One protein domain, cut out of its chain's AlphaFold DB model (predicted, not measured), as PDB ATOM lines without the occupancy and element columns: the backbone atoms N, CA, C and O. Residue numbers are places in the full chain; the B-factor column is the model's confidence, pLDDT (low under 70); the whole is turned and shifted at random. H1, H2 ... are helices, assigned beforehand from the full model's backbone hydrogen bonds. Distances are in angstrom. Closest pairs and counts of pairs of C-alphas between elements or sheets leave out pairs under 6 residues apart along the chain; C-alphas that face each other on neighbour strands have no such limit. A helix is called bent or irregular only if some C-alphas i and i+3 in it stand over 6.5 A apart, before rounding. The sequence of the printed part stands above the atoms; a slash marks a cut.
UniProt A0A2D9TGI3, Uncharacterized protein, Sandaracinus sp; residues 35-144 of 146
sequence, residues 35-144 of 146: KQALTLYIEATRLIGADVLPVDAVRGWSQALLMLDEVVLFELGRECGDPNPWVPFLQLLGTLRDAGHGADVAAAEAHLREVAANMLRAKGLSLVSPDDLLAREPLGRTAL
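What this domain is: This is residues 35 to 144 of the 146 residues of an uncharacterized protein of Sandaracinus sp (UniProt A0A2D9TGI3). The longest helix, H5, runs along one side of this model, and H4 is folded back beside it as the other arm of a helical hairpin; H1 lies on another side of the body, away from H5, and crosses H4. H3 bridges H1 and H5, H2 packs on the first half of H5, and the short H6 packs on its second half. The printed part has 110 residues with six named helices, H1 to H6 in chain order, and no named strand; the class is all helix. The whole is compact, with a radius of gyration of the C-alphas of 12.9 A, and the C-alphas span 37 by 30 by 25 A along their three main axes.

How they stand to each other: The hub is H5, residues 103 to 122, which touches four other helices. H4, residues 87 to 98, touches residues 105 to 113 of H5 at a shallow tilt of 28 degrees, opposite ways; their closest C-alphas, of Leu 93 and Val 105, are 6.2 A apart, and the two form a helical hairpin. H2, residues 55 to 65, touches H5 with residues 104 to 112 of H5 alone, at a steep tilt of 38 degrees, the same way; the closest C-alphas, of Ser 62 and Ala 108, are 5.2 A apart. H2 and H4 only just touch, with 3 pairs of C-alphas within 8 A, the closest being Val 58 and Leu 96 at 7.5 A; they run opposite ways at a steep tilt of 45 degrees. H2, H4 and H5 form an up and down bundle, each running against the one before it in the chain. H3, residues 70 to 80, touches residues 115 to 119 of H5 about perpendicular, at 80 degrees, with the C-alphas of Glu 70 and Val 115 closest at 5.9 A. H6, residues 130 to 133, touches residues 113 to 120 of H5, the C-alphas of Ala 117 and Pro 130 being closest at 6.0 A. H1, residues 35 to 50, touches H4 with residues 41 to 48 at a steep tilt of 56 degrees, the same way; the closest C-alphas, of Thr 45 and Pro 88, are 5.7 A apart. With residues 37 to 38 alone H1 also touches H3, at a steep tilt of 68 degrees, only just short of perpendicular; the C-alphas of Leu 38 and Leu 76 are closest at 6.2 A. H1 and H5 are apart, while H1 and H2 are near each other. In H1, H3, H4 and H5 every O i to N i+4 pair is within hydrogen-bond range, in H2 5 of 7 are, and H6 is too short for such a pair.

Where its parts are: H5 is 29.1 A from first to last C-alpha, starting at C-alpha 103 (12.997, -31.927, 21.487) and ending at C-alpha 122 (21.052, -53.739, 4.007). H1 is 22.6 A long and begins at C-alpha 35 (37.749, -39.911, 12.804). H4 measures 16.5 A, H2 15.5 A, H3 15.2 A and H6 5.7 A. H2 is irregular: C-alphas 56 and 59 are 7.9 A apart.

The domain as a whole: The two C-alphas farthest apart are those of Asp 56 and Gly 124, at 38.4 A. The printed part has no cut. The links H1 to H2, H2 to H3 and H4 to H5 are tight, those from H3 to H4 and H5 to H6 are short, and no link is long. The mean pLDDT of the printed part is 86.6; residue 102 and residues 136 to 144 are under 70.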
ATOM      1  N   LYS A  35      36.949 -40.195  11.599       91.19
ATOM      2  CA  LYS A  35      37.749 -39.911  12.804       91.19
ATOM      3  C   LYS A  35      36.957 -39.162  13.876       91.19
ATOM      4  O   LYS A  35      37.133 -39.423  15.058       91.19
ATOM      5  N   GLN A  36      36.095 -38.233  13.469       91.75
ATOM      6  CA  GLN A  36      35.231 -37.511  14.396       91.75
ATOM      7  C   GLN A  36      34.130 -38.429  14.937       91.75
ATOM      8  O   GLN A  36      33.871 -38.408  16.139       91.75
ATOM      9  N   ALA A  37      33.542 -39.271  14.082       92.81
ATOM     10  CA  ALA A  37      32.567 -40.278  14.497       92.81
ATOM     11  C   ALA A  37      33.168 -41.286  15.495       92.81
ATOM     12  O   ALA A  37      32.521 -41.624  16.481       92.81
ATOM     13  N   LEU A  38      34.427 -41.691  15.303       93.38
ATOM     14  CA  LEU A  38      35.161 -42.565  16.220       93.38
ATOM     15  C   LEU A  38      35.385 -41.905  17.584       93.38
ATOM     16  O   LEU A  38      35.151 -42.534  18.613       93.38
ATOM     17  N   THR A  39      35.773 -40.626  17.613       93.12
ATOM     18  CA  THR A  39      35.886 -39.875  18.874       93.12
ATOM     19  C   THR A  39      34.551 -39.826  19.615       93.12
ATOM     20  O   THR A  39      34.511 -40.071  20.819       93.12
ATOM     21  N   LEU A  40      33.453 -39.553  18.901       94.06
ATOM     22  CA  LEU A  40      32.113 -39.566  19.492       94.06
ATOM     23  C   LEU A  40      31.742 -40.959  19.999       94.06
ATOM     24  O   LEU A  40      31.195 -41.078  21.088       94.06
ATOM     25  N   TYR A  41      32.054 -42.013  19.248       94.25
ATOM     26  CA  TYR A  41      31.765 -43.395  19.628       94.25
ATOM     27  C   TYR A  41      32.467 -43.792  20.930       94.25
ATOM     28  O   TYR A  41      31.836 -44.322  21.847       94.25
ATOM     29  N   ILE A  42      33.762 -43.485  21.038       91.56
ATOM     30  CA  ILE A  42      34.559 -43.744  22.243       91.56
ATOM     31  C   ILE A  42      33.983 -42.971  23.433       91.56
ATOM     32  O   ILE A  42      33.812 -43.539  24.512       91.56
ATOM     33  N   GLU A  43      33.648 -41.694  23.239       92.12
ATOM     34  CA  GLU A  43      33.102 -40.861  24.309       92.12
ATOM     35  C   GLU A  43      31.710 -41.335  24.748       92.12
ATOM     36  O   GLU A  43      31.456 -41.435  25.944       92.12
ATOM     37  N   ALA A  44      30.833 -41.709  23.811       91.25
ATOM     38  CA  ALA A  44      29.510 -42.249  24.120       91.25
ATOM     39  C   ALA A  44      29.624 -43.545  24.928       91.25
ATOM     40  O   ALA A  44      29.007 -43.681  25.982       91.25
ATOM     41  N   THR A  45      30.490 -44.457  24.484       91.00
ATOM     42  CA  THR A  45      30.770 -45.721  25.175       91.00
ATOM     43  C   THR A  45      31.291 -45.483  26.596       91.00
ATOM     44  O   THR A  45      30.859 -46.143  27.542       91.00
ATOM     45  N   ARG A  46      32.186 -44.502  26.768       89.69
ATOM     46  CA  ARG A  46      32.720 -44.107  28.078       89.69
ATOM     47  C   ARG A  46      31.634 -43.554  28.998       89.69
ATOM     48  O   ARG A  46      31.601 -43.925  30.166       89.69
ATOM     49  N   LEU A  47      30.778 -42.671  28.486       89.06
ATOM     50  CA  LEU A  47      29.700 -42.043  29.255       89.06
ATOM     51  C   LEU A  47      28.671 -43.074  29.728       89.06
ATOM     52  O   LEU A  47      28.284 -43.041  30.892       89.06
ATOM     53  N   ILE A  48      28.308 -44.028  28.867       87.69
ATOM     54  CA  ILE A  48      27.401 -45.134  29.212       87.69
ATOM     55  C   ILE A  48      28.022 -46.025  30.285       87.69
ATOM     56  O   ILE A  48      27.383 -46.306  31.293       87.69
ATOM     57  N   GLY A  49      29.282 -46.437  30.109       85.19
ATOM     58  CA  GLY A  49      29.964 -47.299  31.079       85.19
ATOM     59  C   GLY A  49      30.211 -46.633  32.438       85.19
ATOM     60  O   GLY A  49      30.335 -47.328  33.442       85.19
ATOM     61  N   ALA A  50      30.294 -45.301  32.478       84.12
ATOM     62  CA  ALA A  50      30.465 -44.527  33.705       84.12
ATOM     63  C   ALA A  50      29.140 -44.067  34.338       84.12
ATOM     64  O   ALA A  50      29.184 -43.478  35.416       84.12
ATOM     65  N   ASP A  51      28.000 -44.301  33.678       80.38
ATOM     66  CA  ASP A  51      26.683 -43.771  34.057       80.38
ATOM     67  C   ASP A  51      26.682 -42.234  34.230       80.38
ATOM     68  O   ASP A  51      26.122 -41.669  35.171       80.38
ATOM     69  N   VAL A  52      27.381 -41.529  33.328       81.88
ATOM     70  CA  VAL A  52      27.525 -40.063  33.354       81.88
ATOM     71  C   VAL A  52      26.756 -39.432  32.200       81.88
ATOM     72  O   VAL A  52      27.000 -39.733  31.032       81.88
ATOM     73  N   LEU A  53      25.877 -38.480  32.516       80.75
ATOM     74  CA  LEU A  53      25.095 -37.746  31.522       80.75
ATOM     75  C   LEU A  53      25.812 -36.464  31.065       80.75
ATOM     76  O   LEU A  53      26.163 -35.625  31.899       80.75
ATOM     77  N   PRO A  54      25.974 -36.235  29.750       82.25
ATOM     78  CA  PRO A  54      26.578 -35.016  29.216       82.25
ATOM     79  C   PRO A  54      25.554 -33.866  29.124       82.25
ATOM     80  O   PRO A  54      25.302 -33.344  28.038       82.25
ATOM     81  N   VAL A  55      24.963 -33.468  30.256       78.69
ATOM     82  CA  VAL A  55      23.838 -32.506  30.341       78.69
ATOM     83  C   VAL A  55      24.135 -31.177  29.624       78.69
ATOM     84  O   VAL A  55      23.309 -30.684  28.855       78.69
ATOM     85  N   ASP A  56      25.343 -30.635  29.783       82.25
ATOM     86  CA  ASP A  56      25.737 -29.359  29.159       82.25
ATOM     87  C   ASP A  56      26.017 -29.474  27.650       82.25
ATOM     88  O   ASP A  56      26.072 -28.472  26.934       82.25
ATOM     89  N   ALA A  57      26.188 -30.696  27.142       84.81
ATOM     90  CA  ALA A  57      26.543 -30.970  25.754       84.81
ATOM     91  C   ALA A  57      25.415 -31.650  24.962       84.81
ATOM     92  O   ALA A  57      25.624 -31.989  23.797       84.81
ATOM     93  N   VAL A  58      24.216 -31.817  25.535       86.38
ATOM     94  CA  VAL A  58      23.074 -32.520  24.911       86.38
ATOM     95  C   VAL A  58      22.771 -32.014  23.506       86.38
ATOM     96  O   VAL A  58      22.587 -32.800  22.574       86.38
ATOM     97  N   ARG A  59      22.756 -30.691  23.325       84.25
ATOM     98  CA  ARG A  59      22.506 -30.084  22.014       84.25
ATOM     99  C   ARG A  59      23.625 -30.392  21.019       84.25
ATOM    100  O   ARG A  59      23.343 -30.642  19.852       84.25
ATOM    101  N   GLY A  60      24.878 -30.394  21.477       87.12
ATOM    102  CA  GLY A  60      26.041 -30.752  20.662       87.12
ATOM    103  C   GLY A  60      26.001 -32.214  20.223       87.12
ATOM    104  O   GLY A  60      26.198 -32.495  19.044       87.12
ATOM    105  N   TRP A  61      25.649 -33.118  21.138       90.00
ATOM    106  CA  TRP A  61      25.412 -34.531  20.841       90.00
ATOM    107  C   TRP A  61      24.291 -34.715  19.824       90.00
ATOM    108  O   TRP A  61      24.505 -35.325  18.783       90.00
ATOM    109  N   SER A  62      23.126 -34.119  20.070       89.50
ATOM    110  CA  SER A  62      21.969 -34.237  19.175       89.50
ATOM    111  C   SER A  62      22.296 -33.741  17.761       89.50
ATOM    112  O   SER A  62      22.031 -34.426  16.776       89.50
ATOM    113  N   GLN A  63      22.955 -32.582  17.648       89.31
ATOM    114  CA  GLN A  63      23.415 -32.030  16.369       89.31
ATOM    115  C   GLN A  63      24.435 -32.935  15.671       89.31
ATOM    116  O   GLN A  63      24.336 -33.140  14.465       89.31
ATOM    117  N   ALA A  64      25.406 -33.478  16.407       89.00
ATOM    118  CA  ALA A  64      26.416 -34.363  15.842       89.00
ATOM    119  C   ALA A  64      25.799 -35.670  15.323       89.00
ATOM    120  O   ALA A  64      26.130 -36.110  14.227       89.00
ATOM    121  N   LEU A  65      24.859 -36.260  16.061       92.94
ATOM    122  CA  LEU A  65      24.209 -37.512  15.666       92.94
ATOM    123  C   LEU A  65      23.281 -37.337  14.454       92.94
ATOM    124  O   LEU A  65      23.204 -38.231  13.619       92.94
ATOM    125  N   LEU A  66      22.680 -36.155  14.272       92.31
ATOM    126  CA  LEU A  66      21.942 -35.782  13.051       92.31
ATOM    127  C   LEU A  66      22.822 -35.644  11.792       92.31
ATOM    128  O   LEU A  66      22.304 -35.393  10.700       92.31
ATOM    129  N   MET A  67      24.146 -35.725  11.939       90.88
ATOM    130  CA  MET A  67      25.117 -35.680  10.841       90.88
ATOM    131  C   MET A  67      25.689 -37.064  10.507       90.88
ATOM    132  O   MET A  67      26.503 -37.166   9.590       90.88
ATOM    133  N   LEU A  68      25.307 -38.105  11.252       92.44
ATOM    134  CA  LEU A  68      25.700 -39.481  10.967       92.44
ATOM    135  C   LEU A  68      24.766 -40.080   9.917       92.44
ATOM    136  O   LEU A  68      23.548 -39.993  10.047       92.44
ATOM    137  N   ASP A  69      25.339 -40.717   8.906       92.75
ATOM    138  CA  ASP A  69      24.620 -41.471   7.882       92.75
ATOM    139  C   ASP A  69      25.079 -42.940   7.874       92.75
ATOM    140  O   ASP A  69      25.953 -43.348   8.651       92.75
ATOM    141  N   GLU A  70      24.473 -43.758   7.011       93.19
ATOM    142  CA  GLU A  70      24.805 -45.177   6.894       93.19
ATOM    143  C   GLU A  70      26.275 -45.400   6.515       93.19
ATOM    144  O   GLU A  70      26.875 -46.375   6.968       93.19
ATOM    145  N   VAL A  71      26.855 -44.520   5.692       92.56
ATOM    146  CA  VAL A  71      28.230 -44.656   5.190       92.56
ATOM    147  C   VAL A  71      29.216 -44.437   6.329       92.56
ATOM    148  O   VAL A  71      30.055 -45.300   6.582       92.56
ATOM    149  N   VAL A  72      29.066 -43.338   7.071       93.75
ATOM    150  CA  VAL A  72      29.920 -43.013   8.217       93.75
ATOM    151  C   VAL A  72      29.813 -44.090   9.292       93.75
ATOM    152  O   VAL A  72      30.831 -44.502   9.840       93.75
ATOM    153  N   LEU A  73      28.607 -44.587   9.584       94.38
ATOM    154  CA  LEU A  73      28.424 -45.662  10.562       94.38
ATOM    155  C   LEU A  73      28.988 -46.999  10.076       94.38
ATOM    156  O   LEU A  73      29.493 -47.776  10.884       94.38
ATOM    157  N   PHE A  74      28.928 -47.293   8.777       92.81
ATOM    158  CA  PHE A  74      29.538 -48.501   8.229       92.81
ATOM    159  C   PHE A  74      31.067 -48.446   8.314       92.81
ATOM    160  O   PHE A  74      31.693 -49.419   8.735       92.81
ATOM    161  N   GLU A  75      31.666 -47.310   7.957       93.06
ATOM    162  CA  GLU A  75      33.108 -47.086   8.091       93.06
ATOM    163  C   GLU A  75      33.537 -47.110   9.559       93.06
ATOM    164  O   GLU A  75      34.493 -47.801   9.900       93.06
ATOM    165  N   LEU A  76      32.777 -46.465  10.445       94.12
ATOM    166  CA  LEU A  76      33.010 -46.512  11.885       94.12
ATOM    167  C   LEU A  76      33.026 -47.953  12.404       94.12
ATOM    168  O   LEU A  76      33.963 -48.324  13.099       94.12
ATOM    169  N   GLY A  77      32.044 -48.777  12.028       91.44
ATOM    170  CA  GLY A  77      31.983 -50.179  12.454       91.44
ATOM    171  C   GLY A  77      33.175 -51.015  11.980       91.44
ATOM    172  O   GLY A  77      33.593 -51.948  12.664       91.44
ATOM    173  N   ARG A  78      33.771 -50.664  10.832       91.44
ATOM    174  CA  ARG A  78      35.023 -51.279  10.363       91.44
ATOM    175  C   ARG A  78      36.225 -50.837  11.194       91.44
ATOM    176  O   ARG A  78      37.069 -51.673  11.485       91.44
ATOM    177  N   GLU A  79      36.296 -49.558  11.553       91.25
ATOM    178  CA  GLU A  79      37.398 -48.988  12.339       91.25
ATOM    179  C   GLU A  79      37.375 -49.448  13.804       91.25
ATOM    180  O   GLU A  79      38.426 -49.731  14.369       91.25
ATOM    181  N   CYS A  80      36.198 -49.547  14.433       89.19
ATOM    182  CA  CYS A  80      36.071 -49.937  15.843       89.19
ATOM    183  C   CYS A  80      35.779 -51.427  16.073       89.19
ATOM    184  O   CYS A  80      35.654 -51.853  17.221       89.19
ATOM    185  N   GLY A  81      35.618 -52.215  15.006       88.12
ATOM    186  CA  GLY A  81      35.270 -53.634  15.101       88.12
ATOM    187  C   GLY A  81      33.857 -53.913  15.635       88.12
ATOM    188  O   GLY A  81      33.547 -55.065  15.946       88.12
ATOM    189  N   ASP A  82      32.990 -52.899  15.741       89.19
ATOM    190  CA  ASP A  82      31.599 -53.063  16.165       89.19
ATOM    191  C   ASP A  82      30.676 -53.250  14.948       89.19
ATOM    192  O   ASP A  82      30.561 -52.354  14.107       89.19
ATOM    193  N   PRO A  83      29.948 -54.376  14.831       87.94
ATOM    194  CA  PRO A  83      28.951 -54.530  13.781       87.94
ATOM    195  C   PRO A  83      27.778 -53.544  13.900       87.94
ATOM    196  O   PRO A  83      27.108 -53.320  12.892       87.94
ATOM    197  N   ASN A  84      27.481 -52.976  15.071       92.19
ATOM    198  CA  ASN A  84      26.355 -52.062  15.290       92.19
ATOM    199  C   ASN A  84      26.790 -50.800  16.057       92.19
ATOM    200  O   ASN A  84      26.288 -50.539  17.150       92.19
ATOM    201  N   PRO A  85      27.653 -49.960  15.458       93.25
ATOM    202  CA  PRO A  85      28.282 -48.828  16.141       93.25
ATOM    203  C   PRO A  85      27.301 -47.703  16.509       93.25
ATOM    204  O   PRO A  85      27.656 -46.756  17.205       93.25
ATOM    205  N   TRP A  86      26.055 -47.791  16.045       94.38
ATOM    206  CA  TRP A  86      24.959 -46.905  16.426       94.38
ATOM    207  C   TRP A  86      24.358 -47.230  17.802       94.38
ATOM    208  O   TRP A  86      23.659 -46.383  18.358       94.38
ATOM    209  N   VAL A  87      24.615 -48.417  18.369       94.38
ATOM    210  CA  VAL A  87      24.022 -48.850  19.649       94.38
ATOM    211  C   VAL A  87      24.418 -47.928  20.807       94.38
ATOM    212  O   VAL A  87      23.501 -47.425  21.463       94.38
ATOM    213  N   PRO A  88      25.710 -47.606  21.041       93.25
ATOM    214  CA  PRO A  88      26.079 -46.689  22.121       93.25
ATOM    215  C   PRO A  88      25.419 -45.314  21.971       93.25
ATOM    216  O   PRO A  88      24.920 -44.737  22.930       93.25
ATOM    217  N   PHE A  89      25.324 -44.787  20.753       94.81
ATOM    218  CA  PHE A  89      24.664 -43.500  20.529       94.81
ATOM    219  C   PHE A  89      23.169 -43.532  20.871       94.81
ATOM    220  O   PHE A  89      22.675 -42.599  21.503       94.81
ATOM    221  N   LEU A  90      22.451 -44.600  20.505       94.62
ATOM    222  CA  LEU A  90      21.040 -44.754  20.873       94.62
ATOM    223  C   LEU A  90      20.846 -44.954  22.381       94.62
ATOM    224  O   LEU A  90      19.908 -44.394  22.941       94.62
ATOM    225  N   GLN A  91      21.737 -45.689  23.051       92.75
ATOM    226  CA  GLN A  91      21.717 -45.835  24.511       92.75
ATOM    227  C   GLN A  91      21.913 -44.484  25.212       92.75
ATOM    228  O   GLN A  91      21.145 -44.144  26.110       92.75
ATOM    229  N   LEU A  92      22.882 -43.678  24.757       92.00
ATOM    230  CA  LEU A  92      23.123 -42.333  25.282       92.00
ATOM    231  C   LEU A  92      21.932 -41.390  25.047       92.00
ATOM    232  O   LEU A  92      21.567 -40.610  25.921       92.00
ATOM    233  N   LEU A  93      21.310 -41.439  23.866       92.62
ATOM    234  CA  LEU A  93      20.110 -40.644  23.593       92.62
ATOM    235  C   LEU A  93      18.927 -41.085  24.463       92.62
ATOM    236  O   LEU A  93      18.199 -40.231  24.965       92.62
ATOM    237  N   GLY A  94      18.773 -42.392  24.695       90.38
ATOM    238  CA  GLY A  94      17.773 -42.942  25.606       90.38
ATOM    239  C   GLY A  94      17.940 -42.415  27.031       90.38
ATOM    240  O   GLY A  94      16.989 -41.883  27.596       90.38
ATOM    241  N   THR A  95      19.158 -42.454  27.579       89.25
ATOM    242  CA  THR A  95      19.423 -41.937  28.931       89.25
ATOM    243  C   THR A  95      19.216 -40.424  29.035       89.25
ATOM    244  O   THR A  95      18.655 -39.945  30.020       89.25
ATOM    245  N   LEU A  96      19.583 -39.653  28.006       89.88
ATOM    246  CA  LEU A  96      19.318 -38.210  27.957       89.88
ATOM    247  C   LEU A  96      17.820 -37.880  27.865       89.88
ATOM    248  O   LEU A  96      17.353 -36.935  28.506       89.88
ATOM    249  N   ARG A  97      17.059 -38.648  27.082       90.00
ATOM    250  CA  ARG A  97      15.604 -38.500  26.982       90.00
ATOM    251  C   ARG A  97      14.942 -38.787  28.325       90.00
ATOM    252  O   ARG A  97      14.113 -37.996  28.772       90.00
ATOM    253  N   ASP A  98      15.331 -39.880  28.973       87.94
ATOM    254  CA  ASP A  98      14.769 -40.302  30.257       87.94
ATOM    255  C   ASP A  98      15.119 -39.304  31.384       87.94
ATOM    256  O   ASP A  98      14.346 -39.128  32.325       87.94
ATOM    257  N   ALA A  99      16.219 -38.554  31.234       85.75
ATOM    258  CA  ALA A  99      16.585 -37.420  32.089       85.75
ATOM    259  C   ALA A  99      15.798 -36.116  31.810       85.75
ATOM    260  O   ALA A  99      16.002 -35.114  32.496       85.75
ATOM    261  N   GLY A 100      14.884 -36.102  30.830       83.88
ATOM    262  CA  GLY A 100      13.993 -34.970  30.546       83.88
ATOM    263  C   GLY A 100      14.462 -34.014  29.443       83.88
ATOM    264  O   GLY A 100      13.902 -32.924  29.298       83.88
ATOM    265  N   HIS A 101      15.458 -34.388  28.635       79.31
ATOM    266  CA  HIS A 101      15.890 -33.582  27.490       79.31
ATOM    267  C   HIS A 101      15.040 -33.901  26.245       79.31
ATOM    268  O   HIS A 101      15.173 -34.959  25.644       79.31
ATOM    269  N   GLY A 102      14.121 -32.995  25.887       69.56
ATOM    270  CA  GLY A 102      12.959 -33.332  25.047       69.56
ATOM    271  C   GLY A 102      13.140 -33.268  23.523       69.56
ATOM    272  O   GLY A 102      13.124 -34.293  22.851       69.56
ATOM    273  N   ALA A 103      13.219 -32.072  22.935       76.12
ATOM    274  CA  ALA A 103      12.997 -31.927  21.487       76.12
ATOM    275  C   ALA A 103      14.210 -32.314  20.620       76.12
ATOM    276  O   ALA A 103      14.068 -33.069  19.659       76.12
ATOM    277  N   ASP A 104      15.403 -31.821  20.967       79.50
ATOM    278  CA  ASP A 104      16.617 -32.056  20.172       79.50
ATOM    279  C   ASP A 104      17.035 -33.538  20.196       79.50
ATOM    280  O   ASP A 104      17.417 -34.100  19.169       79.50
ATOM    281  N   VAL A 105      16.891 -34.183  21.357       90.00
ATOM    282  CA  VAL A 105      17.213 -35.602  21.567       90.00
ATOM    283  C   VAL A 105      16.262 -36.495  20.778       90.00
ATOM    284  O   VAL A 105      16.722 -37.401  20.092       90.00
ATOM    285  N   ALA A 106      14.955 -36.212  20.802       90.75
ATOM    286  CA  ALA A 106      13.965 -37.004  20.074       90.75
ATOM    287  C   ALA A 106      14.203 -36.991  18.555       90.75
ATOM    288  O   ALA A 106      14.070 -38.024  17.899       90.75
ATOM    289  N   ALA A 107      14.592 -35.841  17.991       90.94
ATOM    290  CA  ALA A 107      14.917 -35.739  16.570       90.94
ATOM    291  C   ALA A 107      16.169 -36.552  16.206       90.94
ATOM    292  O   ALA A 107      16.164 -37.281  15.213       90.94
ATOM    293  N   ALA A 108      17.227 -36.455  17.017       92.81
ATOM    294  CA  ALA A 108      18.448 -37.233  16.822       92.81
ATOM    295  C   ALA A 108      18.204 -38.742  16.987       92.81
ATOM    296  O   ALA A 108      18.739 -39.539  16.219       92.81
ATOM    297  N   GLU A 109      17.365 -39.130  17.948       94.56
ATOM    298  CA  GLU A 109      16.995 -40.523  18.190       94.56
ATOM    299  C   GLU A 109      16.205 -41.097  17.011       94.56
ATOM    300  O   GLU A 109      16.551 -42.163  16.507       94.56
ATOM    301  N   ALA A 110      15.191 -40.379  16.522       94.25
ATOM    302  CA  ALA A 110      14.403 -40.801  15.366       94.25
ATOM    303  C   ALA A 110      15.273 -40.976  14.111       94.25
ATOM    304  O   ALA A 110      15.196 -42.013  13.452       94.25
ATOM    305  N   HIS A 111      16.147 -40.002  13.834       94.75
ATOM    306  CA  HIS A 111      17.109 -40.063  12.732       94.75
ATOM    307  C   HIS A 111      18.014 -41.292  12.840       94.75
ATOM    308  O   HIS A 111      18.111 -42.093  11.914       94.75
ATOM    309  N   LEU A 112      18.646 -41.489  13.998       95.38
ATOM    310  CA  LEU A 112      19.600 -42.578  14.163       95.38
ATOM    311  C   LEU A 112      18.923 -43.957  14.117       95.38
ATOM    312  O   LEU A 112      19.509 -44.910  13.605       95.38
ATOM    313  N   ARG A 113      17.674 -44.067  14.587       95.69
ATOM    314  CA  ARG A 113      16.850 -45.278  14.446       95.69
ATOM    315  C   ARG A 113      16.537 -45.594  12.990       95.69
ATOM    316  O   ARG A 113      16.592 -46.760  12.608       95.69
ATOM    317  N   GLU A 114      16.224 -44.584  12.184       95.62
ATOM    318  CA  GLU A 114      15.984 -44.758  10.750       95.62
ATOM    319  C   GLU A 114      17.244 -45.271  10.041       95.62
ATOM    320  O   GLU A 114      17.194 -46.298   9.357       95.62
ATOM    321  N   VAL A 115      18.387 -44.627  10.289       94.69
ATOM    322  CA  VAL A 115      19.686 -45.038   9.739       94.69
ATOM    323  C   VAL A 115      20.041 -46.464  10.183       94.69
ATOM    324  O   VAL A 115      20.395 -47.308   9.358       94.69
ATOM    325  N   ALA A 116      19.871 -46.789  11.469       94.94
ATOM    326  CA  ALA A 116      20.100 -48.135  11.996       94.94
ATOM    327  C   ALA A 116      19.191 -49.183  11.331       94.94
ATOM    328  O   ALA A 116      19.662 -50.253  10.937       94.94
ATOM    329  N   ALA A 117      17.904 -48.875  11.148       94.69
ATOM    330  CA  ALA A 117      16.962 -49.762  10.472       94.69
ATOM    331  C   ALA A 117      17.348 -49.987   9.002       94.69
ATOM    332  O   ALA A 117      17.276 -51.119   8.516       94.69
ATOM    333  N   ASN A 118      17.803 -48.946   8.299       94.12
ATOM    334  CA  ASN A 118      18.310 -49.062   6.931       94.12
ATOM    335  C   ASN A 118      19.564 -49.944   6.869       94.12
ATOM    336  O   ASN A 118      19.639 -50.838   6.022       94.12
ATOM    337  N   MET A 119      20.506 -49.770   7.803       93.56
ATOM    338  CA  MET A 119      21.698 -50.617   7.908       93.56
ATOM    339  C   MET A 119      21.347 -52.088   8.177       93.56
ATOM    340  O   MET A 119      21.936 -52.979   7.564       93.56
ATOM    341  N   LEU A 120      20.390 -52.367   9.067       93.25
ATOM    342  CA  LEU A 120      19.924 -53.732   9.339       93.25
ATOM    343  C   LEU A 120      19.270 -54.351   8.100       93.25
ATOM    344  O   LEU A 120      19.587 -55.487   7.740       93.25
ATOM    345  N   ARG A 121      18.438 -53.587   7.382       92.25
ATOM    346  CA  ARG A 121      17.837 -54.015   6.109       92.25
ATOM    347  C   ARG A 121      18.906 -54.353   5.066       92.25
ATOM    348  O   ARG A 121      18.819 -55.406   4.439       92.25
ATOM    349  N   ALA A 122      19.936 -53.516   4.930       89.25
ATOM    350  CA  ALA A 122      21.052 -53.739   4.007       89.25
ATOM    351  C   ALA A 122      21.873 -55.000   4.344       89.25
ATOM    352  O   ALA A 122      22.429 -55.632   3.450       89.25
ATOM    353  N   LYS A 123      21.903 -55.405   5.620       87.88
ATOM    354  CA  LYS A 123      22.537 -56.651   6.091       87.88
ATOM    355  C   LYS A 123      21.636 -57.888   5.980       87.88
ATOM    356  O   LYS A 123      22.047 -58.968   6.395       87.88
ATOM    357  N   GLY A 124      20.412 -57.752   5.465       89.94
ATOM    358  CA  GLY A 124      19.434 -58.844   5.403       89.94
ATOM    359  C   GLY A 124      18.742 -59.148   6.738       89.94
ATOM    360  O   GLY A 124      18.082 -60.173   6.864       89.94
ATOM    361  N   LEU A 125      18.860 -58.260   7.729       90.06
ATOM    362  CA  LEU A 125      18.261 -58.383   9.062       90.06
ATOM    363  C   LEU A 125      16.981 -57.543   9.180       90.06
ATOM    364  O   LEU A 125      16.766 -56.856  10.170       90.06
ATOM    365  N   SER A 126      16.117 -57.574   8.164       85.31
ATOM    366  CA  SER A 126      14.906 -56.737   8.104       85.31
ATOM    367  C   SER A 126      13.861 -57.037   9.186       85.31
ATOM    368  O   SER A 126      12.985 -56.209   9.419       85.31
ATOM    369  N   LEU A 127      13.941 -58.208   9.823       86.19
ATOM    370  CA  LEU A 127      13.070 -58.616  10.931       86.19
ATOM    371  C   LEU A 127      13.556 -58.108  12.296       86.19
ATOM    372  O   LEU A 127      12.798 -58.176  13.258       86.19
ATOM    373  N   VAL A 128      14.804 -57.637  12.384       88.75
ATOM    374  CA  VAL A 128      15.402 -57.117  13.617       88.75
ATOM    375  C   VAL A 128      15.181 -55.611  13.658       88.75
ATOM    376  O   VAL A 128      15.528 -54.899  12.714       88.75
ATOM    377  N   SER A 129      14.608 -55.121  14.750       90.31
ATOM    378  CA  SER A 129      14.485 -53.694  15.012       90.31
ATOM    379  C   SER A 129      15.749 -53.160  15.700       90.31
ATOM    380  O   SER A 129      16.443 -53.912  16.390       90.31
ATOM    381  N   PRO A 130      16.074 -51.861  15.560       90.75
ATOM    382  CA  PRO A 130      17.185 -51.270  16.300       90.75
ATOM    383  C   PRO A 130      17.075 -51.452  17.823       90.75
ATOM    384  O   PRO A 130      18.091 -51.653  18.486       90.75
ATOM    385  N   ASP A 131      15.850 -51.440  18.363       90.44
ATOM    386  CA  ASP A 131      15.573 -51.616  19.795       90.44
ATOM    387  C   ASP A 131      15.998 -52.980  20.333       90.44
ATOM    388  O   ASP A 131      16.497 -53.068  21.456       90.44
ATOM    389  N   ASP A 132      15.885 -54.031  19.516       88.06
ATOM    390  CA  ASP A 132      16.248 -55.398  19.909       88.06
ATOM    391  C   ASP A 132      17.739 -55.526  20.267       88.06
ATOM    392  O   ASP A 132      18.153 -56.465  20.948       88.06
ATOM    393  N   LEU A 133      18.562 -54.576  19.812       86.50
ATOM    394  CA  LEU A 133      20.006 -54.555  20.028       86.50
ATOM    395  C   LEU A 133      20.439 -53.566  21.122       86.50
ATOM    396  O   LEU A 133      21.623 -53.539  21.453       86.50
ATOM    397  N   LEU A 134      19.518 -52.797  21.716       84.94
ATOM    398  CA  LEU A 134      19.839 -51.820  22.766       84.94
ATOM    399  C   LEU A 134      20.144 -52.458  24.121       84.94
ATOM    400  O   LEU A 134      20.834 -51.850  24.933       84.94
ATOM    401  N   ALA A 135      19.686 -53.687  24.359       74.44
ATOM    402  CA  ALA A 135      20.004 -54.442  25.571       74.44
ATOM    403  C   ALA A 135      21.445 -54.997  25.587       74.44
ATOM    404  O   ALA A 135      21.827 -55.700  26.521       74.44
ATOM    405  N   ARG A 136      22.242 -54.737  24.542       67.31
ATOM    406  CA  ARG A 136      23.619 -55.227  24.444       67.31
ATOM    407  C   ARG A 136      24.546 -54.388  25.313       67.31
ATOM    408  O   ARG A 136      24.490 -53.159  25.278       67.31
ATOM    409  N   GLU A 137      25.439 -55.055  26.038       60.72
ATOM    410  CA  GLU A 137      26.558 -54.361  26.667       60.72
ATOM    411  C   GLU A 137      27.438 -53.724  25.578       60.72
ATOM    412  O   GLU A 137      27.714 -54.376  24.559       60.72
ATOM    413  N   PRO A 138      27.867 -52.464  25.756       57.00
ATOM    414  CA  PRO A 138      28.820 -51.852  24.846       57.00
ATOM    415  C   PRO A 138      30.103 -52.689  24.815       57.00
ATOM    416  O   PRO A 138      30.550 -53.190  25.849       57.00
ATOM    417  N   LEU A 139      30.704 -52.847  23.631       57.00
ATOM    418  CA  LEU A 139      31.978 -53.551  23.501       57.00
ATOM    419  C   LEU A 139      33.007 -52.864  24.406       57.00
ATOM    420  O   LEU A 139      33.403 -51.720  24.175       57.00
ATOM    421  N   GLY A 140      33.394 -53.553  25.480       48.06
ATOM    422  CA  GLY A 140      34.385 -53.059  26.424       48.06
ATOM    423  C   GLY A 140      35.702 -52.726  25.721       48.06
ATOM    424  O   GLY A 140      36.043 -53.311  24.690       48.06
ATOM    425  N   ARG A 141      36.460 -51.798  26.322       42.84
ATOM    426  CA  ARG A 141      37.771 -51.264  25.888       42.84
ATOM    427  C   ARG A 141      38.719 -52.268  25.214       42.84
ATOM    428  O   ARG A 141      39.482 -51.886  24.339       42.84
ATOM    429  N   THR A 142      38.642 -53.546  25.574       45.78
ATOM    430  CA  THR A 142      39.448 -54.638  25.017       45.78
ATOM    431  C   THR A 142      39.360 -54.807  23.496       45.78
ATOM    432  O   THR A 142      40.255 -55.423  22.934       45.78
ATOM    433  N   ALA A 143      38.323 -54.292  22.825       46.66
ATOM    434  CA  ALA A 143      38.205 -54.353  21.361       46.66
ATOM    435  C   ALA A 143      38.885 -53.184  20.616       46.66
ATOM    436  O   ALA A 143      39.084 -53.279  19.411       46.66
ATOM    437  N   LEU A 144      39.228 -52.092  21.309       45.53
ATOM    438  CA  LEU A 144      39.788 -50.870  20.707       45.53
ATOM    439  C   LEU A 144      41.310 -50.730  20.905       45.53
ATOM    440  O   LEU A 144      41.915 -49.843  20.312       45.53
TER     441      LEU A 144